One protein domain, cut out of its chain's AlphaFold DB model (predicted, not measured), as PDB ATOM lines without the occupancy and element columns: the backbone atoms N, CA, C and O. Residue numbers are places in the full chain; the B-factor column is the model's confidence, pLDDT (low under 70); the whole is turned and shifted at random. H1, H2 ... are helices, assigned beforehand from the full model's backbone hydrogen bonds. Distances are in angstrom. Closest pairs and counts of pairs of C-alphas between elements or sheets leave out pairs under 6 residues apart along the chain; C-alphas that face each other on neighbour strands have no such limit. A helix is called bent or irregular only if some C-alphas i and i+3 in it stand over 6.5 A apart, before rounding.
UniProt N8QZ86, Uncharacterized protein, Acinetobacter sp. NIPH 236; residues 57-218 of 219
ATOM      1  N   GLU A  57      92.533  20.295 -45.053       94.50
ATOM      2  CA  GLU A  57      91.175  19.759 -44.913       94.50
ATOM      3  C   GLU A  57      90.455  20.300 -43.670       94.50
ATOM      4  O   GLU A  57      89.226  20.260 -43.583       94.50
ATOM      5  N   ALA A  58      91.199  20.853 -42.709       94.75
ATOM      6  CA  ALA A  58      90.627  21.514 -41.548       94.75
ATOM      7  C   ALA A  58      89.754  22.724 -41.917       94.75
ATOM      8  O   ALA A  58      88.787  23.001 -41.209       94.75
ATOM      9  N   ILE A  59      90.052  23.413 -43.026       95.00
ATOM     10  CA  ILE A  59      89.231  24.532 -43.513       95.00
ATOM     11  C   ILE A  59      87.838  24.023 -43.896       95.00
ATOM     12  O   ILE A  59      86.833  24.568 -43.435       95.00
ATOM     13  N   ASP A  60      87.779  22.943 -44.676       95.12
ATOM     14  CA  ASP A  60      86.519  22.328 -45.097       95.12
ATOM     15  C   ASP A  60      85.755  21.758 -43.902       95.12
ATOM     16  O   ASP A  60      84.527  21.849 -43.833       95.12
ATOM     17  N   TRP A  61      86.464  21.190 -42.923       95.69
ATOM     18  CA  TRP A  61      85.818  20.693 -41.715       95.69
ATOM     19  C   TRP A  61      85.174  21.826 -40.908       95.69
ATOM     20  O   TRP A  61      84.003  21.706 -40.547       95.69
ATOM     21  N   ILE A  62      85.889  22.933 -40.667       94.38
ATOM     22  CA  ILE A  62      85.336  24.105 -39.967       94.38
ATOM     23  C   ILE A  62      84.117  24.645 -40.719       94.38
ATOM     24  O   ILE A  62      83.077  24.889 -40.107       94.38
ATOM     25  N   GLU A  63      84.208  24.772 -42.044       94.69
ATOM     26  CA  GLU A  63      83.100  25.257 -42.861       94.69
ATOM     27  C   GLU A  63      81.843  24.380 -42.743       94.69
ATOM     28  O   GLU A  63      80.727  24.905 -42.723       94.69
ATOM     29  N   ASN A  64      82.009  23.060 -42.676       94.56
ATOM     30  CA  ASN A  64      80.894  22.114 -42.634       94.56
ATOM     31  C   ASN A  64      80.326  21.891 -41.225       94.56
ATOM     32  O   ASN A  64      79.211  21.387 -41.099       94.56
ATOM     33  N   ASN A  65      81.071  22.250 -40.177       93.75
ATOM     34  CA  ASN A  65      80.709  21.961 -38.784       93.75
ATOM     35  C   ASN A  65      80.456  23.216 -37.939       93.75
ATOM     36  O   ASN A  65      80.146  23.093 -36.754       93.75
ATOM     37  N   ILE A  66      80.565  24.414 -38.526       92.56
ATOM     38  CA  ILE A  66      80.231  25.667 -37.850       92.56
ATOM     39  C   ILE A  66      78.785  25.644 -37.337       92.56
ATOM     40  O   ILE A  66      77.808  25.640 -38.089       92.56
ATOM     41  N   GLU A  67      78.644  25.684 -36.017       88.69
ATOM     42  CA  GLU A  67      77.353  25.591 -35.346       88.69
ATOM     43  C   GLU A  67      77.258  26.514 -34.129       88.69
ATOM     44  O   GLU A  67      78.218  27.167 -33.714       88.69
ATOM     45  N   SER A  68      76.061  26.573 -33.542       75.94
ATOM     46  CA  SER A  68      75.844  27.278 -32.283       75.94
ATOM     47  C   SER A  68      76.467  26.498 -31.114       75.94
ATOM     48  O   SER A  68      76.178  25.311 -30.981       75.94
ATOM     49  N   PRO A  69      77.220  27.141 -30.203       81.56
ATOM     50  CA  PRO A  69      77.429  28.583 -30.096       81.56
ATOM     51  C   PRO A  69      78.435  29.127 -31.121       81.56
ATOM     52  O   PRO A  69      79.553  28.632 -31.247       81.56
ATOM     53  N   LEU A  70      78.057  30.225 -31.786       81.12
ATOM     54  CA  LEU A  70      78.934  30.970 -32.695       81.12
ATOM     55  C   LEU A  70      79.942  31.797 -31.890       81.12
ATOM     56  O   LEU A  70      79.787  33.011 -31.740       81.12
ATOM     57  N   SER A  71      80.925  31.127 -31.300       81.81
ATOM     58  CA  SER A  71      82.036  31.777 -30.606       81.81
ATOM     59  C   SER A  71      83.107  32.252 -31.594       81.81
ATOM     60  O   SER A  71      83.142  31.800 -32.739       81.81
ATOM     61  N   THR A  72      83.997  33.139 -31.144       87.12
ATOM     62  CA  THR A  72      85.113  33.651 -31.958       87.12
ATOM     63  C   THR A  72      86.120  32.564 -32.339       87.12
ATOM     64  O   THR A  72      86.839  32.723 -33.321       87.12
ATOM     65  N   HIS A  73      86.149  31.437 -31.616       88.56
ATOM     66  CA  HIS A  73      87.120  30.358 -31.812       88.56
ATOM     67  C   HIS A  73      87.097  29.763 -33.222       88.56
ATOM     68  O   HIS A  73      88.145  29.388 -33.738       88.56
ATOM     69  N   TRP A  74      85.925  29.712 -33.862       91.69
ATOM     70  CA  TRP A  74      85.802  29.228 -35.235       91.69
ATOM     71  C   TRP A  74      86.538  30.132 -36.229       91.69
ATOM     72  O   TRP A  74      87.283  29.645 -37.075       91.69
ATOM     73  N   GLY A  75      86.366  31.452 -36.093       92.75
ATOM     74  CA  GLY A  75      87.060  32.431 -36.927       92.75
ATOM     75  C   GLY A  75      88.554  32.521 -36.615       92.75
ATOM     76  O   GLY A  75      89.368  32.618 -37.529       92.75
ATOM     77  N   GLU A  76      88.935  32.407 -35.337       90.56
ATOM     78  CA  GLU A  76      90.345  32.312 -34.941       90.56
ATOM     79  C   GLU A  76      91.009  31.079 -35.564       90.56
ATOM     80  O   GLU A  76      92.070  31.196 -36.171       90.56
ATOM     81  N   GLY A  77      90.368  29.908 -35.471       90.75
ATOM     82  CA  GLY A  77      90.847  28.671 -36.087       90.75
ATOM     83  C   GLY A  77      90.997  28.795 -37.603       90.75
ATOM     84  O   GLY A  77      92.033  28.419 -38.144       90.75
ATOM     85  N   ALA A  78      90.014  29.394 -38.283       94.31
ATOM     86  CA  ALA A  78      90.075  29.659 -39.718       94.31
ATOM     87  C   ALA A  78      91.244  30.590 -40.102       94.31
ATOM     88  O   ALA A  78      91.972  30.309 -41.054       94.31
ATOM     89  N   ALA A  79      91.490  31.663 -39.347       93.56
ATOM     90  CA  ALA A  79      92.622  32.555 -39.610       93.56
ATOM     91  C   ALA A  79      93.972  31.862 -39.352       93.56
ATOM     92  O   ALA A  79      94.928  32.053 -40.103       93.56
ATOM     93  N   LEU A  80      94.044  31.012 -38.323       91.19
ATOM     94  CA  LEU A  80      95.221  30.191 -38.023       91.19
ATOM     95  C   LEU A  80      95.457  29.064 -39.036       91.19
ATOM     96  O   LEU A  80      96.556  28.529 -39.071       91.19
ATOM     97  N   LEU A  81      94.465  28.730 -39.861       92.44
ATOM     98  CA  LEU A  81      94.607  27.859 -41.031       92.44
ATOM     99  C   LEU A  81      94.989  28.629 -42.304       92.44
ATOM    100  O   LEU A  81      95.218  28.013 -43.340       92.44
ATOM    101  N   GLY A  82      95.078  29.963 -42.238       92.25
ATOM    102  CA  GLY A  82      95.500  30.795 -43.362       92.25
ATOM    103  C   GLY A  82      94.437  30.919 -44.451       92.25
ATOM    104  O   GLY A  82      94.772  30.999 -45.628       92.25
ATOM    105  N   VAL A  83      93.154  30.910 -44.079       95.56
ATOM    106  CA  VAL A  83      92.051  31.003 -45.047       95.56
ATOM    107  C   VAL A  83      92.173  32.281 -45.897       95.56
ATOM    108  O   VAL A  83      92.137  33.386 -45.341       95.56
ATOM    109  N   PRO A  84      92.263  32.171 -47.236       95.56
ATOM    110  CA  PRO A  84      92.476  33.320 -48.110       95.56
ATOM    111  C   PRO A  84      91.215  34.180 -48.247       95.56
ATOM    112  O   PRO A  84      90.089  33.722 -48.024       95.56
ATOM    113  N   TRP A  85      91.391  35.423 -48.701       97.56
ATOM    114  CA  TRP A  85      90.294  36.373 -48.920       97.56
ATOM    115  C   TRP A  85      89.168  35.820 -49.791       97.56
ATOM    116  O   TRP A  85      88.003  36.020 -49.460       97.56
ATOM    117  N   SER A  86      89.491  35.104 -50.872       97.12
ATOM    118  CA  SER A  86      88.487  34.521 -51.773       97.12
ATOM    119  C   SER A  86      87.468  33.668 -51.016       97.12
ATOM    120  O   SER A  86      86.264  33.826 -51.204       97.12
ATOM    121  N   LYS A  87      87.947  32.838 -50.086       97.62
ATOM    122  CA  LYS A  87      87.120  31.953 -49.267       97.62
ATOM    123  C   LYS A  87      86.347  32.712 -48.189       97.62
ATOM    124  O   LYS A  87      85.162  32.461 -47.981       97.62
ATOM    125  N   VAL A  88      86.980  33.697 -47.546       97.81
ATOM    126  CA  VAL A  88      86.291  34.586 -46.594       97.81
ATOM    127  C   VAL A  88      85.137  35.323 -47.281       97.81
ATOM    128  O   VAL A  88      84.036  35.385 -46.737       97.81
ATOM    129  N   LYS A  89      85.357  35.834 -48.495       97.88
ATOM    130  CA  LYS A  89      84.343  36.524 -49.301       97.88
ATOM    131  C   LYS A  89      83.163  35.614 -49.647       97.88
ATOM    132  O   LYS A  89      82.020  36.053 -49.546       97.88
ATOM    133  N   GLU A  90      83.416  34.348 -49.984       97.12
ATOM    134  CA  GLU A  90      82.356  33.345 -50.170       97.12
ATOM    135  C   GLU A  90      81.514  33.162 -48.899       97.12
ATOM    136  O   GLU A  90      80.283  33.187 -48.957       97.12
ATOM    137  N   TRP A  91      82.155  33.039 -47.733       96.94
ATOM    138  CA  TRP A  91      81.453  32.885 -46.457       96.94
ATOM    139  C   TRP A  91      80.630  34.120 -46.068       96.94
ATOM    140  O   TRP A  91      79.526  33.969 -45.537       96.94
ATOM    141  N   LEU A  92      81.109  35.331 -46.375       96.56
ATOM    142  CA  LEU A  92      80.348  36.575 -46.186       96.56
ATOM    143  C   LEU A  92      79.073  36.615 -47.046       96.56
ATOM    144  O   LEU A  92      78.101  37.255 -46.657       96.56
ATOM    145  N   GLY A  93      79.038  35.911 -48.179       93.88
ATOM    146  CA  GLY A  93      77.848  35.769 -49.025       93.88
ATOM    147  C   GLY A  93      76.910  34.621 -48.632       93.88
ATOM    148  O   GLY A  93      75.908  34.399 -49.310       93.88
ATOM    149  N   SER A  94      77.223  33.872 -47.571       93.31
ATOM    150  CA  SER A  94      76.562  32.603 -47.247       93.31
ATOM    151  C   SER A  94      75.522  32.732 -46.120       93.31
ATOM    152  O   SER A  94      74.932  33.795 -45.896       93.31
ATOM    153  N   ASP A  95      75.245  31.630 -45.421       92.56
ATOM    154  CA  ASP A  95      74.342  31.608 -44.279       92.56
ATOM    155  C   ASP A  95      74.883  32.409 -43.076       92.56
ATOM    156  O   ASP A  95      76.045  32.816 -43.002       92.56
ATOM    157  N   LYS A  96      74.005  32.651 -42.097       91.50
ATOM    158  CA  LYS A  96      74.288  33.487 -40.922       91.50
ATOM    159  C   LYS A  96      75.502  33.012 -40.113       91.50
ATOM    160  O   LYS A  96      76.217  33.858 -39.573       91.50
ATOM    161  N   ASN A  97      75.713  31.704 -39.986       92.69
ATOM    162  CA  ASN A  97      76.795  31.153 -39.175       92.69
ATOM    163  C   ASN A  97      78.138  31.414 -39.855       92.69
ATOM    164  O   ASN A  97      79.047  31.965 -39.230       92.69
ATOM    165  N   LYS A  98      78.219  31.113 -41.156       94.81
ATOM    166  CA  LYS A  98      79.407  31.375 -41.977       94.81
ATOM    167  C   LYS A  98      79.729  32.865 -42.068       94.81
ATOM    168  O   LYS A  98      80.891  33.230 -41.930       94.81
ATOM    169  N   LYS A  99      78.721  33.739 -42.172       95.38
ATOM    170  CA  LYS A  99      78.906  35.201 -42.113       95.38
ATOM    171  C   LYS A  99      79.594  35.654 -40.823       95.38
ATOM    172  O   LYS A  99      80.534  36.440 -40.869       95.38
ATOM    173  N   ILE A 100      79.145  35.159 -39.667       94.56
ATOM    174  CA  ILE A 100      79.752  35.507 -38.370       94.56
ATOM    175  C   ILE A 100      81.179  34.964 -38.277       94.56
ATOM    176  O   ILE A 100      82.082  35.715 -37.923       94.56
ATOM    177  N   MET A 101      81.390  33.704 -38.661       95.38
ATOM    178  CA  MET A 101      82.719  33.092 -38.696       95.38
ATOM    179  C   MET A 101      83.684  33.864 -39.606       95.38
ATOM    180  O   MET A 101      84.826  34.102 -39.221       95.38
ATOM    181  N   ALA A 102      83.232  34.307 -40.781       97.12
ATOM    182  CA  ALA A 102      84.030  35.091 -41.719       97.12
ATOM    183  C   ALA A 102      84.465  36.434 -41.125       97.12
ATOM    184  O   ALA A 102      85.628  36.814 -41.227       97.12
ATOM    185  N   LEU A 103      83.555  37.134 -40.447       97.19
ATOM    186  CA  LEU A 103      83.877  38.376 -39.753       97.19
ATOM    187  C   LEU A 103      84.846  38.146 -38.574       97.19
ATOM    188  O   LEU A 103      85.803  38.903 -38.425       97.19
ATOM    189  N   ASP A 104      84.654  37.092 -37.770       94.81
ATOM    190  CA  ASP A 104      85.594  36.725 -36.695       94.81
ATOM    191  C   ASP A 104      86.988  36.371 -37.272       94.81
ATOM    192  O   ASP A 104      88.022  36.744 -36.709       94.81
ATOM    193  N   THR A 105      87.026  35.727 -38.446       95.69
ATOM    194  CA  THR A 105      88.258  35.427 -39.198       95.69
ATOM    195  C   THR A 105      88.962  36.716 -39.626       95.69
ATOM    196  O   THR A 105      90.142  36.902 -39.333       95.69
ATOM    197  N   LEU A 106      88.236  37.650 -40.257       97.00
ATOM    198  CA  LEU A 106      88.776  38.952 -40.674       97.00
ATOM    199  C   LEU A 106      89.340  39.746 -39.505       97.00
ATOM    200  O   LEU A 106      90.441  40.286 -39.595       97.00
ATOM    201  N   TYR A 107      88.609  39.788 -38.395       94.31
ATOM    202  CA  TYR A 107      89.063  40.491 -37.206       94.31
ATOM    203  C   TYR A 107      90.341  39.873 -36.621       94.31
ATOM    204  O   TYR A 107      91.155  40.593 -36.049       94.31
ATOM    205  N   THR A 108      90.563  38.569 -36.797       92.19
ATOM    206  CA  THR A 108      91.780  37.883 -36.330       92.19
ATOM    207  C   THR A 108      93.028  38.268 -37.138       92.19
ATOM    208  O   THR A 108      94.128  38.254 -36.589       92.19
ATOM    209  N   TYR A 109      92.883  38.698 -38.398       93.31
ATOM    210  CA  TYR A 109      93.999  39.144 -39.252       93.31
ATOM    211  C   TYR A 109      94.583  40.528 -38.888       93.31
ATOM    212  O   TYR A 109      95.622  40.942 -39.423       93.31
ATOM    213  N   ARG A 110      93.954  41.268 -37.965       91.44
ATOM    214  CA  ARG A 110      94.467  42.566 -37.487       91.44
ATOM    215  C   ARG A 110      95.830  42.427 -36.791       91.44
ATOM    216  O   ARG A 110      96.320  41.319 -36.558       91.44
ATOM    217  N   LEU A 111      96.498  43.534 -36.460       84.62
ATOM    218  CA  LEU A 111      97.759  43.445 -35.717       84.62
ATOM    219  C   LEU A 111      97.537  42.852 -34.318       84.62
ATOM    220  O   LEU A 111      96.541  43.185 -33.665       84.62
ATOM    221  N   PRO A 112      98.467  42.007 -33.826       80.31
ATOM    222  CA  PRO A 112      98.451  41.558 -32.448       80.31
ATOM    223  C   PRO A 112      98.320  42.726 -31.474       80.31
ATOM    224  O   PRO A 112      99.167  43.617 -31.440       80.31
ATOM    225  N   ALA A 113      97.271  42.710 -30.658       74.44
ATOM    226  CA  ALA A 113      97.145  43.611 -29.522       74.44
ATOM    227  C   ALA A 113      97.576  42.883 -28.246       74.44
ATOM    228  O   ALA A 113      97.423  41.666 -28.140       74.44
ATOM    229  N   GLN A 114      98.068  43.629 -27.252       68.19
ATOM    230  CA  GLN A 114      98.569  43.062 -25.989       68.19
ATOM    231  C   GLN A 114      97.530  42.201 -25.248       68.19
ATOM    232  O   GLN A 114      97.899  41.308 -24.491       68.19
ATOM    233  N   ASN A 115      96.240  42.450 -25.484       68.62
ATOM    234  CA  ASN A 115      95.115  41.727 -24.897       68.62
ATOM    235  C   ASN A 115      94.635  40.507 -25.712       68.62
ATOM    236  O   ASN A 115      93.672  39.865 -25.303       68.62
ATOM    237  N   MET A 116      95.245  40.188 -26.860       71.06
ATOM    238  CA  MET A 116      94.907  38.975 -27.623       71.06
ATOM    239  C   MET A 116      95.464  37.715 -26.960       71.06
ATOM    240  O   MET A 116      96.411  37.786 -26.178       71.06
ATOM    241  N   ALA A 117      94.927  36.545 -27.317       66.94
ATOM    242  CA  ALA A 117      95.506  35.275 -26.893       66.94
ATOM    243  C   ALA A 117      97.002  35.223 -27.277       66.94
ATOM    244  O   ALA A 117      97.324  35.496 -28.436       66.94
ATOM    245  N   PRO A 118      97.922  34.875 -26.349       68.69
ATOM    246  CA  PRO A 118      99.364  34.983 -26.590       68.69
ATOM    247  C   PRO A 118      99.842  34.282 -27.866       68.69
ATOM    248  O   PRO A 118     100.698  34.803 -28.566       68.69
ATOM    249  N   LEU A 119      99.238  33.150 -28.228       69.25
ATOM    250  CA  LEU A 119      99.574  32.435 -29.453       69.25
ATOM    251  C   LEU A 119      99.203  33.197 -30.735       69.25
ATOM    252  O   LEU A 119     100.010  33.261 -31.660       69.25
ATOM    253  N   THR A 120      98.018  33.811 -30.787       69.81
ATOM    254  CA  THR A 120      97.609  34.670 -31.910       69.81
ATOM    255  C   THR A 120      98.575  35.845 -32.071       69.81
ATOM    256  O   THR A 120      98.762  36.334 -33.182       69.81
ATOM    257  N   GLN A 121      99.246  36.260 -30.988       74.31
ATOM    258  CA  GLN A 121     100.308  37.263 -31.049       74.31
ATOM    259  C   GLN A 121     101.611  36.741 -31.678       74.31
ATOM    260  O   GLN A 121     102.293  37.522 -32.335       74.31
ATOM    261  N   ILE A 122     101.954  35.456 -31.504       71.81
ATOM    262  CA  ILE A 122     103.150  34.845 -32.121       71.81
ATOM    263  C   ILE A 122     102.935  34.639 -33.616       71.81
ATOM    264  O   ILE A 122     103.763  35.044 -34.427       71.81
ATOM    265  N   ILE A 123     101.837  33.969 -33.967       78.75
ATOM    266  CA  ILE A 123     101.565  33.571 -35.350       78.75
ATOM    267  C   ILE A 123     101.227  34.818 -36.151       78.75
ATOM    268  O   ILE A 123     101.833  35.077 -37.183       78.75
ATOM    269  N   ALA A 124     100.309  35.634 -35.620       83.81
ATOM    270  CA  ALA A 124      99.879  36.878 -36.235       83.81
ATOM    271  C   ALA A 124      99.546  36.658 -37.728       83.81
ATOM    272  O   ALA A 124     100.269  37.143 -38.600       83.81
ATOM    273  N   PRO A 125      98.489  35.883 -38.028       88.69
ATOM    274  CA  PRO A 125      98.209  35.448 -39.389       88.69
ATOM    275  C   PRO A 125      97.974  36.650 -40.318       88.69
ATOM    276  O   PRO A 125      97.589  37.738 -39.878       88.69
ATOM    277  N   VAL A 126      98.218  36.453 -41.613       91.44
ATOM    278  CA  VAL A 126      98.062  37.473 -42.662       91.44
ATOM    279  C   VAL A 126      97.028  36.988 -43.665       91.44
ATOM    280  O   VAL A 126      97.035  35.817 -44.036       91.44
ATOM    281  N   LEU A 127      96.155  37.892 -44.108       94.44
ATOM    282  CA  LEU A 127      95.132  37.585 -45.097       94.44
ATOM    283  C   LEU A 127      95.772  37.388 -46.479       94.44
ATOM    284  O   LEU A 127      96.160  38.352 -47.143       94.44
ATOM    285  N   GLU A 128      95.874  36.138 -46.923       93.06
ATOM    286  CA  GLU A 128      96.348  35.830 -48.270       93.06
ATOM    287  C   GLU A 128      95.339  36.304 -49.328       93.06
ATOM    288  O   GLU A 128      94.124  36.163 -49.167       93.06
ATOM    289  N   GLY A 129      95.848  36.878 -50.423       94.19
ATOM    290  CA  GLY A 129      95.008  37.408 -51.498       94.19
ATOM    291  C   GLY A 129      94.166  38.614 -51.075       94.19
ATOM    292  O   GLY A 129      93.080  38.800 -51.619       94.19
ATOM    293  N   ALA A 130      94.640  39.398 -50.095       95.31
ATOM    294  CA  ALA A 130      93.944  40.582 -49.605       95.31
ATOM    295  C   ALA A 130      93.504  41.504 -50.766       95.31
ATOM    296  O   ALA A 130      94.302  41.785 -51.667       95.31
ATOM    297  N   PRO A 131      92.245  41.973 -50.758       96.94
ATOM    298  CA  PRO A 131      91.706  42.822 -51.812       96.94
ATOM    299  C   PRO A 131      92.211  44.264 -51.687       96.94
ATOM    300  O   PRO A 131      92.899  44.637 -50.733       96.94
ATOM    301  N   SER A 132      91.800  45.114 -52.629       96.94
ATOM    302  CA  SER A 132      91.896  46.564 -52.433       96.94
ATOM    303  C   SER A 132      91.031  47.020 -51.248       96.94
ATOM    304  O   SER A 132      90.036  46.376 -50.916       96.94
ATOM    305  N   LEU A 133      91.382  48.158 -50.637       97.12
ATOM    306  CA  LEU A 133      90.577  48.757 -49.564       97.12
ATOM    307  C   LEU A 133      89.132  49.021 -50.018       97.12
ATOM    308  O   LEU A 133      88.201  48.718 -49.284       97.12
ATOM    309  N   GLU A 134      88.954  49.511 -51.244       97.19
ATOM    310  CA  GLU A 134      87.637  49.782 -51.824       97.19
ATOM    311  C   GLU A 134      86.798  48.504 -51.964       97.19
ATOM    312  O   GLU A 134      85.652  48.464 -51.526       97.19
ATOM    313  N   GLU A 135      87.372  47.427 -52.515       97.38
ATOM    314  CA  GLU A 135      86.671  46.141 -52.612       97.38
ATOM    315  C   GLU A 135      86.347  45.572 -51.222       97.38
ATOM    316  O   GLU A 135      85.264  45.012 -51.022       97.38
ATOM    317  N   PHE A 136      87.271  45.704 -50.269       97.94
ATOM    318  CA  PHE A 136      87.083  45.247 -48.897       97.94
ATOM    319  C   PHE A 136      85.892  45.943 -48.234       97.94
ATOM    320  O   PHE A 136      84.978  45.274 -47.752       97.94
ATOM    321  N   GLU A 137      85.875  47.275 -48.253       97.69
ATOM    322  CA  GLU A 137      84.814  48.085 -47.652       97.69
ATOM    323  C   GLU A 137      83.470  47.847 -48.336       97.69
ATOM    324  O   GLU A 137      82.490  47.563 -47.647       97.69
ATOM    325  N   LEU A 138      83.443  47.837 -49.674       97.56
ATOM    326  CA  LEU A 138      82.237  47.545 -50.448       97.56
ATOM    327  C   LEU A 138      81.658  46.169 -50.100       97.56
ATOM    328  O   LEU A 138      80.448  46.020 -49.950       97.56
ATOM    329  N   THR A 139      82.512  45.153 -49.942       97.75
ATOM    330  CA  THR A 139      82.071  43.801 -49.564       97.75
ATOM    331  C   THR A 139      81.417  43.795 -48.179       97.75
ATOM    332  O   THR A 139      80.394  43.136 -47.984       97.75
ATOM    333  N   LEU A 140      81.978  44.535 -47.217       97.50
ATOM    334  CA  LEU A 140      81.414  44.649 -45.872       97.50
ATOM    335  C   LEU A 140      80.111  45.459 -45.853       97.50
ATOM    336  O   LEU A 140      79.197  45.106 -45.113       97.50
ATOM    337  N   ASP A 141      79.990  46.497 -46.678       96.56
ATOM    338  CA  ASP A 141      78.758  47.286 -46.787       96.56
ATOM    339  C   ASP A 141      77.615  46.479 -47.406       96.56
ATOM    340  O   ASP A 141      76.516  46.436 -46.848       96.56
ATOM    341  N   LEU A 142      77.893  45.727 -48.475       95.38
ATOM    342  CA  LEU A 142      76.919  44.814 -49.078       95.38
ATOM    343  C   LEU A 142      76.421  43.757 -48.081       95.38
ATOM    344  O   LEU A 142      75.243  43.398 -48.095       95.38
ATOM    345  N   LEU A 143      77.289  43.266 -47.188       95.00
ATOM    346  CA  LEU A 143      76.875  42.362 -46.112       95.00
ATOM    347  C   LEU A 143      75.842  43.021 -45.185       95.00
ATOM    348  O   LEU A 143      74.871  42.362 -44.799       95.00
ATOM    349  N   LEU A 144      76.054  44.286 -44.806       93.88
ATOM    350  CA  LEU A 144      75.142  45.016 -43.923       93.88
ATOM    351  C   LEU A 144      73.780  45.245 -44.590       93.88
ATOM    352  O   LEU A 144      72.745  45.032 -43.954       93.88
ATOM    353  N   GLU A 145      73.776  45.603 -45.874       92.69
ATOM    354  CA  GLU A 145      72.559  45.812 -46.671       92.69
ATOM    355  C   GLU A 145      71.720  44.535 -46.831       92.69
ATOM    356  O   GLU A 145      70.490  44.584 -46.818       92.69
ATOM    357  N   GLN A 146      72.367  43.369 -46.925       88.69
ATOM    358  CA  GLN A 146      71.705  42.068 -47.082       88.69
ATOM    359  C   GLN A 146      71.063  41.520 -45.795       88.69
ATOM    360  O   GLN A 146      70.525  40.410 -45.797       88.69
ATOM    361  N   GLY A 147      71.112  42.272 -44.694       83.38
ATOM    362  CA  GLY A 147      70.508  41.898 -43.420       83.38
ATOM    363  C   GLY A 147      71.546  41.459 -42.397       83.38
ATOM    364  O   GLY A 147      71.779  40.266 -42.181       83.38
ATOM    365  N   ALA A 148      72.127  42.446 -41.719       87.25
ATOM    366  CA  ALA A 148      72.996  42.245 -40.572       87.25
ATOM    367  C   ALA A 148      72.223  42.310 -39.247       87.25
ATOM    368  O   ALA A 148      71.257  43.050 -39.075       87.25
ATOM    369  N   ASN A 149      72.675  41.521 -38.273       90.44
ATOM    370  CA  ASN A 149      72.231  41.661 -36.886       90.44
ATOM    371  C   ASN A 149      73.159  42.633 -36.123       90.44
ATOM    372  O   ASN A 149      74.244  42.951 -36.616       90.44
ATOM    373  N   PRO A 150      72.802  43.079 -34.903       91.38
ATOM    374  CA  PRO A 150      73.619  44.041 -34.157       91.38
ATOM    375  C   PRO A 150      75.078  43.617 -33.931       91.38
ATOM    376  O   PRO A 150      75.973  44.456 -33.988       91.38
ATOM    377  N   ARG A 151      75.341  42.316 -33.728       90.38
ATOM    378  CA  ARG A 151      76.713  41.799 -33.593       90.38
ATOM    379  C   ARG A 151      77.495  41.954 -34.897       90.38
ATOM    380  O   ARG A 151      78.648  42.365 -34.860       90.38
ATOM    381  N   MET A 152      76.877  41.648 -36.039       94.31
ATOM    382  CA  MET A 152      77.508  41.821 -37.352       94.31
ATOM    383  C   MET A 152      77.850  43.290 -37.616       94.31
ATOM    384  O   MET A 152      78.966  43.563 -38.036       94.31
ATOM    385  N   HIS A 153      76.951  44.227 -37.292       95.19
ATOM    386  CA  HIS A 153      77.245  45.663 -37.391       95.19
ATOM    387  C   HIS A 153      78.470  46.054 -36.555       95.19
ATOM    388  O   HIS A 153      79.397  46.663 -37.074       95.19
ATOM    389  N   GLN A 154      78.509  45.653 -35.281       94.25
ATOM    390  CA  GLN A 154      79.645  45.947 -34.401       94.25
ATOM    391  C   GLN A 154      80.961  45.360 -34.926       94.25
ATOM    392  O   GLN A 154      81.996  46.021 -34.871       94.25
ATOM    393  N   MET A 155      80.925  44.132 -35.449       94.56
ATOM    394  CA  MET A 155      82.106  43.479 -36.012       94.56
ATOM    395  C   MET A 155      82.567  44.145 -37.309       94.56
ATOM    396  O   MET A 155      83.764  44.359 -37.455       94.56
ATOM    397  N   VAL A 156      81.660  44.527 -38.212       97.12
ATOM    398  CA  VAL A 156      82.018  45.258 -39.440       97.12
ATOM    399  C   VAL A 156      82.686  46.591 -39.108       97.12
ATOM    400  O   VAL A 156      83.752  46.874 -39.647       97.12
ATOM    401  N   GLU A 157      82.128  47.368 -38.180       96.69
ATOM    402  CA  GLU A 157      82.738  48.628 -37.737       96.69
ATOM    403  C   GLU A 157      84.138  48.406 -37.147       96.69
ATOM    404  O   GLU A 157      85.095  49.092 -37.508       96.69
ATOM    405  N   ALA A 158      84.295  47.403 -36.279       95.12
ATOM    406  CA  ALA A 158      85.597  47.056 -35.718       95.12
ATOM    407  C   ALA A 158      86.604  46.634 -36.805       95.12
ATOM    408  O   ALA A 158      87.756  47.057 -36.774       95.12
ATOM    409  N   ILE A 159      86.174  45.838 -37.785       96.94
ATOM    410  CA  ILE A 159      87.010  45.394 -38.907       96.94
ATOM    411  C   ILE A 159      87.436  46.581 -39.773       96.94
ATOM    412  O   ILE A 159      88.617  46.689 -40.098       96.94
ATOM    413  N   LYS A 160      86.518  47.498 -40.102       97.06
ATOM    414  CA  LYS A 160      86.829  48.716 -40.866       97.06
ATOM    415  C   LYS A 160      87.855  49.591 -40.145       97.06
ATOM    416  O   LYS A 160      88.822  50.028 -40.764       97.06
ATOM    417  N   ASN A 161      87.732  49.744 -38.825       96.50
ATOM    418  CA  ASN A 161      88.715  50.473 -38.014       96.50
ATOM    419  C   ASN A 161      90.129  49.859 -38.058       96.50
ATOM    420  O   ASN A 161      91.108  50.570 -37.841       96.50
ATOM    421  N   HIS A 162      90.248  48.566 -38.375       95.19
ATOM    422  CA  HIS A 162      91.522  47.856 -38.531       95.19
ATOM    423  C   HIS A 162      91.842  47.484 -39.991       95.19
ATOM    424  O   HIS A 162      92.757  46.693 -40.228       95.19
ATOM    425  N   ALA A 163      91.149  48.046 -40.988       95.81
ATOM    426  CA  ALA A 163      91.270  47.615 -42.385       95.81
ATOM    427  C   ALA A 163      92.715  47.676 -42.906       95.81
ATOM    428  O   ALA A 163      93.205  46.718 -43.495       95.81
ATOM    429  N   LEU A 164      93.448  48.755 -42.612       93.50
ATOM    430  CA  LEU A 164      94.856  48.875 -43.013       93.50
ATOM    431  C   LEU A 164      95.745  47.804 -42.366       93.50
ATOM    432  O   LEU A 164      96.692  47.320 -42.986       93.50
ATOM    433  N   GLU A 165      95.464  47.410 -41.125       92.62
ATOM    434  CA  GLU A 165      96.209  46.343 -40.456       92.62
ATOM    435  C   GLU A 165      95.965  44.990 -41.121       92.62
ATOM    436  O   GLU A 165      96.921  44.248 -41.347       92.62
ATOM    437  N   ILE A 166      94.700  44.711 -41.448       94.62
ATOM    438  CA  ILE A 166      94.235  43.468 -42.071       94.62
ATOM    439  C   ILE A 166      94.772  43.334 -43.503       94.62
ATOM    440  O   ILE A 166      95.254  42.268 -43.879       94.62
ATOM    441  N   LEU A 167      94.715  44.411 -44.293       94.75
ATOM    442  CA  LEU A 167      94.995  44.381 -45.734       94.75
ATOM    443  C   LEU A 167      96.476  44.530 -46.094       94.75
ATOM    444  O   LEU A 167      96.865  44.212 -47.213       94.75
ATOM    445  N   THR A 168      97.315  45.034 -45.187       87.94
ATOM    446  CA  THR A 168      98.731  45.254 -45.511       87.94
ATOM    447  C   THR A 168      99.505  43.933 -45.471       87.94
ATOM    448  O   THR A 168      99.676  43.385 -44.371       87.94
ATOM    449  N   PRO A 169     100.065  43.465 -46.605       76.81
ATOM    450  CA  PRO A 169     100.956  42.315 -46.609       76.81
ATOM    451  C   PRO A 169     102.230  42.676 -45.846       76.81
ATOM    452  O   PRO A 169     102.874  43.690 -46.118       76.81
ATOM    453  N   ARG A 170     102.578  41.869 -44.847       78.06
ATOM    454  CA  ARG A 170     103.774  42.076 -44.030       78.06
ATOM    455  C   ARG A 170     104.241  40.756 -43.448       78.06
ATOM    456  O   ARG A 170     103.414  39.913 -43.111       78.06
ATOM    457  N   GLU A 171     105.549  40.600 -43.296       70.81
ATOM    458  CA  GLU A 171     106.086  39.505 -42.494       70.81
ATOM    459  C   GLU A 171     105.647  39.693 -41.043       70.81
ATOM    460  O   GLU A 171     105.710  40.794 -40.483       70.81
ATOM    461  N   ARG A 172     105.138  38.615 -40.455       76.38
ATOM    462  CA  ARG A 172     104.720  38.547 -39.058       76.38
ATOM    463  C   ARG A 172     105.400  37.355 -38.398       76.38
ATOM    464  O   ARG A 172     106.000  36.553 -39.104       76.38
ATOM    465  N   GLY A 173     105.344  37.297 -37.065       75.19
ATOM    466  CA  GLY A 173     106.184  36.433 -36.229       75.19
ATOM    467  C   GLY A 173     106.431  35.040 -36.808       75.19
ATOM    468  O   GLY A 173     107.516  34.784 -37.319       75.19
ATOM    469  N   VAL A 174     105.440  34.151 -36.740       80.81
ATOM    470  CA  VAL A 174     105.538  32.786 -37.281       80.81
ATOM    471  C   VAL A 174     104.516  32.594 -38.390       80.81
ATOM    472  O   VAL A 174     103.334  32.870 -38.207       80.81
ATOM    473  N   LEU A 175     104.950  32.082 -39.541       85.06
ATOM    474  CA  LEU A 175     104.038  31.795 -40.644       85.06
ATOM    475  C   LEU A 175     103.053  30.692 -40.247       85.06
ATOM    476  O   LEU A 175     103.422  29.721 -39.594       85.06
ATOM    477  N   VAL A 176     101.813  30.794 -40.727       85.69
ATOM    478  CA  VAL A 176     100.763  29.790 -40.479       85.69
ATOM    479  C   VAL A 176     101.221  28.366 -40.825       85.69
ATOM    480  O   VAL A 176     100.997  27.444 -40.049       85.69
ATOM    481  N   ARG A 177     101.938  28.182 -41.940       86.50
ATOM    482  CA  ARG A 177     102.470  26.867 -42.349       86.50
ATOM    483  C   ARG A 177     103.458  26.250 -41.351       86.50
ATOM    484  O   ARG A 177     103.626  25.038 -41.339       86.50
ATOM    485  N   ASP A 178     104.102  27.080 -40.534       87.19
ATOM    486  CA  ASP A 178     105.089  26.661 -39.540       87.19
ATOM    487  C   ASP A 178     104.438  26.416 -38.166       87.19
ATOM    488  O   ASP A 178     105.118  26.030 -37.217       87.19
ATOM    489  N   LEU A 179     103.114  26.591 -38.049       86.75
ATOM    490  CA  LEU A 179     102.363  26.395 -36.811       86.75
ATOM    491  C   LEU A 179     102.500  24.983 -36.213       86.75
ATOM    492  O   LEU A 179     102.724  24.896 -35.004       86.75
ATOM    493  N   PRO A 180     102.435  23.878 -36.987       85.94
ATOM    494  CA  PRO A 180     102.680  22.548 -36.431       85.94
ATOM    495  C   PRO A 180     104.075  22.442 -35.808       85.94
ATOM    496  O   PRO A 180     104.232  21.912 -34.713       85.94
ATOM    497  N   LYS A 181     105.088  23.020 -36.462       85.81
ATOM    498  CA  LYS A 181     106.459  23.013 -35.952       85.81
ATOM    499  C   LYS A 181     106.600  23.874 -34.694       85.81
ATOM    500  O   LYS A 181     107.189  23.420 -33.723       85.81
ATOM    501  N   LEU A 182     106.001  25.067 -34.673       83.81
ATOM    502  CA  LEU A 182     105.940  25.924 -33.481       83.81
ATOM    503  C   LEU A 182     105.291  25.204 -32.291       83.81
ATOM    504  O   LEU A 182     105.660  25.443 -31.146       83.81
ATOM    505  N   PHE A 183     104.306  24.346 -32.555       81.88
ATOM    506  CA  PHE A 183     103.621  23.575 -31.525       81.88
ATOM    507  C   PHE A 183     104.477  22.434 -30.960       81.88
ATOM    508  O   PHE A 183     104.410  22.164 -29.759       81.88
ATOM    509  N   LEU A 184     105.264  21.768 -31.808       82.94
ATOM    510  CA  LEU A 184     106.084  20.616 -31.425       82.94
ATOM    511  C   LEU A 184     107.422  20.993 -30.794       82.94
ATOM    512  O   LEU A 184     107.773  20.415 -29.760       82.94
ATOM    513  N   ASP A 185     108.114  21.935 -31.434       83.19
ATOM    514  CA  ASP A 185     109.514  22.295 -31.197       83.19
ATOM    515  C   ASP A 185     109.622  23.830 -31.106       83.19
ATOM    516  O   ASP A 185     110.184  24.497 -31.984       83.19
ATOM    517  N   PRO A 186     108.989  24.452 -30.096       80.00
ATOM    518  CA  PRO A 186     108.925  25.901 -30.015       80.00
ATOM    519  C   PRO A 186     110.293  26.561 -29.916       80.00
ATOM    520  O   PRO A 186     110.469  27.630 -30.490       80.00
ATOM    521  N   GLU A 187     111.264  25.943 -29.255       80.81
ATOM    522  CA  GLU A 187     112.638  26.427 -29.090       80.81
ATOM    523  C   GLU A 187     113.347  26.797 -30.405       80.81
ATOM    524  O   GLU A 187     114.243  27.643 -30.393       80.81
ATOM    525  N   ASP A 188     112.901  26.251 -31.541       84.12
ATOM    526  CA  ASP A 188     113.395  26.601 -32.876       84.12
ATOM    527  C   ASP A 188     112.982  28.017 -33.330       84.12
ATOM    528  O   ASP A 188     113.494  28.533 -34.328       84.12
ATOM    529  N   PHE A 189     112.063  28.665 -32.612       81.94
ATOM    530  CA  PHE A 189     111.508  29.976 -32.939       81.94
ATOM    531  C   PHE A 189     111.904  31.019 -31.890       81.94
ATOM    532  O   PHE A 189     111.760  30.834 -30.683       81.94
ATOM    533  N   HIS A 190     112.382  32.178 -32.344       78.38
ATOM    534  CA  HIS A 190     112.887  33.210 -31.443       78.38
ATOM    535  C   HIS A 190     111.797  33.740 -30.489       78.38
ATOM    536  O   HIS A 190     110.809  34.331 -30.920       78.38
ATOM    537  N   GLY A 191     111.996  33.554 -29.179       72.62
ATOM    538  CA  GLY A 191     111.106  34.072 -28.131       72.62
ATOM    539  C   GLY A 191     109.779  33.318 -27.955       72.62
ATOM    540  O   GLY A 191     108.982  33.701 -27.099       72.62
ATOM    541  N   SER A 192     109.539  32.248 -28.712       74.50
ATOM    542  CA  SER A 192     108.295  31.459 -28.704       74.50
ATOM    543  C   SER A 192     108.013  30.760 -27.368       74.50
ATOM    544  O   SER A 192     106.867  30.753 -26.925       74.50
ATOM    545  N   GLU A 193     109.036  30.217 -26.693       70.56
ATOM    546  CA  GLU A 193     108.890  29.425 -25.465       70.56
ATOM    547  C   GLU A 193     108.210  30.253 -24.369       70.56
ATOM    548  O   GLU A 193     107.212  29.842 -23.777       70.56
ATOM    549  N   THR A 194     108.676  31.491 -24.174       70.50
ATOM    550  CA  THR A 194     108.084  32.424 -23.206       70.50
ATOM    551  C   THR A 194     106.624  32.730 -23.539       70.50
ATOM    552  O   THR A 194     105.792  32.871 -22.640       70.50
ATOM    553  N   VAL A 195     106.285  32.834 -24.825       69.19
ATOM    554  CA  VAL A 195     104.920  33.162 -25.245       69.19
ATOM    555  C   VAL A 195     103.992  31.948 -25.152       69.19
ATOM    556  O   VAL A 195     102.843  32.106 -24.741       69.19
ATOM    557  N   LEU A 196     104.475  30.736 -25.421       70.00
ATOM    558  CA  LEU A 196     103.704  29.506 -25.236       70.00
ATOM    559  C   LEU A 196     103.491  29.167 -23.763       70.00
ATOM    560  O   LEU A 196     102.394  28.748 -23.398       70.00
ATOM    561  N   VAL A 197     104.474  29.419 -22.895       70.88
ATOM    562  CA  VAL A 197     104.284  29.327 -21.438       70.88
ATOM    563  C   VAL A 197     103.198  30.304 -20.988       70.88
ATOM    564  O   VAL A 197     102.272  29.911 -20.282       70.88
ATOM    565  N   ARG A 198     103.232  31.561 -21.458       68.19
ATOM    566  CA  ARG A 198     102.149  32.525 -21.196       68.19
ATOM    567  C   ARG A 198     100.807  32.040 -21.739       68.19
ATOM    568  O   ARG A 198      99.804  32.193 -21.055       68.19
ATOM    569  N   HIS A 199     100.776  31.445 -22.932       69.31
ATOM    570  CA  HIS A 199      99.552  30.901 -23.519       69.31
ATOM    571  C   HIS A 199      98.951  29.792 -22.650       69.31
ATOM    572  O   HIS A 199      97.775  29.872 -22.298       69.31
ATOM    573  N   LYS A 200      99.769  28.814 -22.241       69.00
ATOM    574  CA  LYS A 200      99.360  27.729 -21.339       69.00
ATOM    575  C   LYS A 200      98.863  28.271 -19.998       69.00
ATOM    576  O   LYS A 200      97.807  27.846 -19.544       69.00
ATOM    577  N   ASN A 201      99.549  29.264 -19.427       67.75
ATOM    578  CA  ASN A 201      99.143  29.900 -18.169       67.75
ATOM    579  C   ASN A 201      97.808  30.655 -18.291       67.75
ATOM    580  O   ASN A 201      96.970  30.578 -17.401       67.75
ATOM    581  N   VAL A 202      97.578  31.374 -19.395       66.12
ATOM    582  CA  VAL A 202      96.290  32.048 -19.639       66.12
ATOM    583  C   VAL A 202      95.161  31.022 -19.735       66.12
ATOM    584  O   VAL A 202      94.118  31.203 -19.110       66.12
ATOM    585  N   LEU A 203      95.374  29.925 -20.468       65.62
ATOM    586  CA  LEU A 203      94.386  28.853 -20.603       65.62
ATOM    587  C   LEU A 203      94.098  28.161 -19.264       65.62
ATOM    588  O   LEU A 203      92.930  27.964 -18.922       65.62
ATOM    589  N   SER A 204      95.132  27.854 -18.474       68.25
ATOM    590  CA  SER A 204      94.960  27.242 -17.154       68.25
ATOM    591  C   SER A 204      94.224  28.172 -16.186       68.25
ATOM    592  O   SER A 204      93.290  27.734 -15.521       68.25
ATOM    593  N   SER A 205      94.551  29.469 -16.158       58.72
ATOM    594  CA  SER A 205      93.849  30.454 -15.320       58.72
ATOM    595  C   SER A 205      92.388  30.663 -15.736       58.72
ATOM    596  O   SER A 205      91.517  30.824 -14.878       58.72
ATOM    597  N   MET A 206      92.082  30.634 -17.037       59.38
ATOM    598  CA  MET A 206      90.698  30.680 -17.528       59.38
ATOM    599  C   MET A 206      89.910  29.443 -17.084       59.38
ATOM    600  O   MET A 206      88.787  29.575 -16.593       59.38
ATOM    601  N   ARG A 207      90.517  28.255 -17.179       66.62
ATOM    602  CA  ARG A 207      89.943  26.997 -16.684       66.62
ATOM    603  C   ARG A 207      89.687  27.040 -15.178       66.62
ATOM    604  O   ARG A 207      88.598  26.682 -14.739       66.62
ATOM    605  N   GLU A 208      90.653  27.495 -14.383       65.25
ATOM    606  CA  GLU A 208      90.490  27.640 -12.931       65.25
ATOM    607  C   GLU A 208      89.355  28.605 -12.589       65.25
ATOM    608  O   GLU A 208      88.512  28.296 -11.749       65.25
ATOM    609  N   THR A 209      89.279  29.741 -13.284       57.53
ATOM    610  CA  THR A 209      88.209  30.729 -13.088       57.53
ATOM    611  C   THR A 209      86.836  30.124 -13.385       57.53
ATOM    612  O   THR A 209      85.914  30.268 -12.584       57.53
ATOM    613  N   LEU A 210      86.698  29.397 -14.496       55.16
ATOM    614  CA  LEU A 210      85.454  28.720 -14.866       55.16
ATOM    615  C   LEU A 210      85.077  27.623 -13.864       55.16
ATOM    616  O   LEU A 210      83.928  27.569 -13.427       55.16
ATOM    617  N   ASN A 211      86.036  26.800 -13.442       66.94
ATOM    618  CA  ASN A 211      85.809  25.760 -12.439       66.94
ATOM    619  C   ASN A 211      85.383  26.356 -11.091       66.94
ATOM    620  O   ASN A 211      84.453  25.851 -10.466       66.94
ATOM    621  N   ASN A 212      86.007  27.456 -10.662       63.88
ATOM    622  CA  ASN A 212      85.647  28.158  -9.430       63.88
ATOM    623  C   ASN A 212      84.230  28.732  -9.497       63.88
ATOM    624  O   ASN A 212      83.471  28.592  -8.543       63.88
ATOM    625  N   ILE A 213      83.842  29.328 -10.629       59.22
ATOM    626  CA  ILE A 213      82.473  29.813 -10.843       59.22
ATOM    627  C   ILE A 213      81.485  28.642 -10.767       59.22
ATOM    628  O   ILE A 213      80.545  28.685  -9.978       59.22
ATOM    629  N   VAL A 214      81.716  27.564 -11.520       57.06
ATOM    630  CA  VAL A 214      80.820  26.394 -11.558       57.06
ATOM    631  C   VAL A 214      80.692  25.714 -10.190       57.06
ATOM    632  O   VAL A 214      79.596  25.298  -9.821       57.06
ATOM    633  N   ASN A 215      81.780  25.621  -9.425       60.56
ATOM    634  CA  ASN A 215      81.760  25.027  -8.088       60.56
ATOM    635  C   ASN A 215      81.089  25.942  -7.051       60.56
ATOM    636  O   ASN A 215      80.369  25.443  -6.191       60.56
ATOM    637  N   ASN A 216      81.236  27.266  -7.169       51.59
ATOM    638  CA  ASN A 216      80.560  28.229  -6.292       51.59
ATOM    639  C   ASN A 216      79.043  28.314  -6.536       51.59
ATOM    640  O   ASN A 216      78.314  28.700  -5.632       51.59
ATOM    641  N   PHE A 217      78.554  27.932  -7.720       47.34
ATOM    642  CA  PHE A 217      77.118  27.840  -8.027       47.34
ATOM    643  C   PHE A 217      76.474  26.494  -7.628       47.34
ATOM    644  O   PHE A 217      75.278  26.303  -7.847       47.34
ATOM    645  N   LYS A 218      77.237  25.550  -7.056       45.94
ATOM    646  CA  LYS A 218      76.738  24.251  -6.551       45.94
ATOM    647  C   LYS A 218      76.494  24.224  -5.030       45.94
ATOM    648  O   LYS A 218      76.268  23.145  -4.477       45.94
TER     649      LYS A 218
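What this domain is: This is residues 57 to 218 of the 219 residues of an uncharacterized protein of Acinetobacter sp. NIPH 236 (UniProt N8QZ86). A body of short helices is built round H4, with H2, H3 and H7 packed on it, H1 beyond H2 and H6 beyond H7. At one side of this body the long helix H10 starts on H5 with residues 192 to 199 and runs outward, and residues 204 to 218 stick out as a free arm. The printed part has 162 residues with ten named helices, H1 to H10 in order along the chain, and no named strand; the class is all helix. The whole is compact, with a radius of gyration of the C-alphas of 16.8 A and spans of 45 by 42 by 30 A.

How they stand to each other: H1, residues 57 to 65, and H2, residues 73 to 80, form a helical hairpin but only just touch, with 3 pairs of C-alphas within 8 A, the closest being Ile 59 and Ala 78 at 6.4 A. H4, residues 96 to 108, is the hub, touching three helices. It touches H2 at a steep tilt of 51 degrees, the same way, the closest C-alphas being Gly 75 and Thr 105, 3.9 A apart. H3, residues 85 to 92, makes a helical hairpin with H4 at a steep tilt of 39 degrees; the closest C-alphas, of Leu 92 and Lys 99, are 4.5 A apart. H7, residues 150 to 161, touches H4 at a shallow tilt of 28 degrees, the same way, closest at the C-alphas of Tyr 107 and Ile 159, 5.6 A. H6, residues 133 to 145, forms a helical hairpin with H7 at a shallow tilt of 11 degrees, with C-alphas of Leu 140 and Val 156 closest at 6.5 A. H8, residues 163 to 167, only just touches H6, with 3 pairs of C-alphas within 8 A, through Leu 133 of H6 alone; the closest C-alphas, of Leu 133 and Ala 163, are 7.3 A apart. H5, residues 118 to 123, touches H10, residues 192 to 216, closest at the C-alphas of Pro 118 and His 199, 5.1 A. H9, residues 176 to 184, touches no helix; its closest C-alpha to H5 is Val 176, 6.4 A from Ile 123. Every O i to N i+4 pair is within hydrogen-bond range in H1 to H8 and H10, and 3 of 5 are in H9, which is irregular: C-alphas 177 and 180 are 7.3 A apart.

Where its parts are: H1 begins at C-alpha 57, (91.175, 19.759, -44.913). H4 measures 18.6 A, H6 18.5 A and H7 16.9 A from first to last C-alpha. H10, 35.8 A, ends at C-alpha 216, (80.560, 28.229, -6.292).

The domain as a whole: The C-alphas farthest apart, of Ser 132 and Lys 218, are 53.2 A apart. The printed part has no cut and no long link. Mean pLDDT of the printed part is 85.1; it is under 70 at residues 114 to 115, 117 to 120, 195 and 198 to 218.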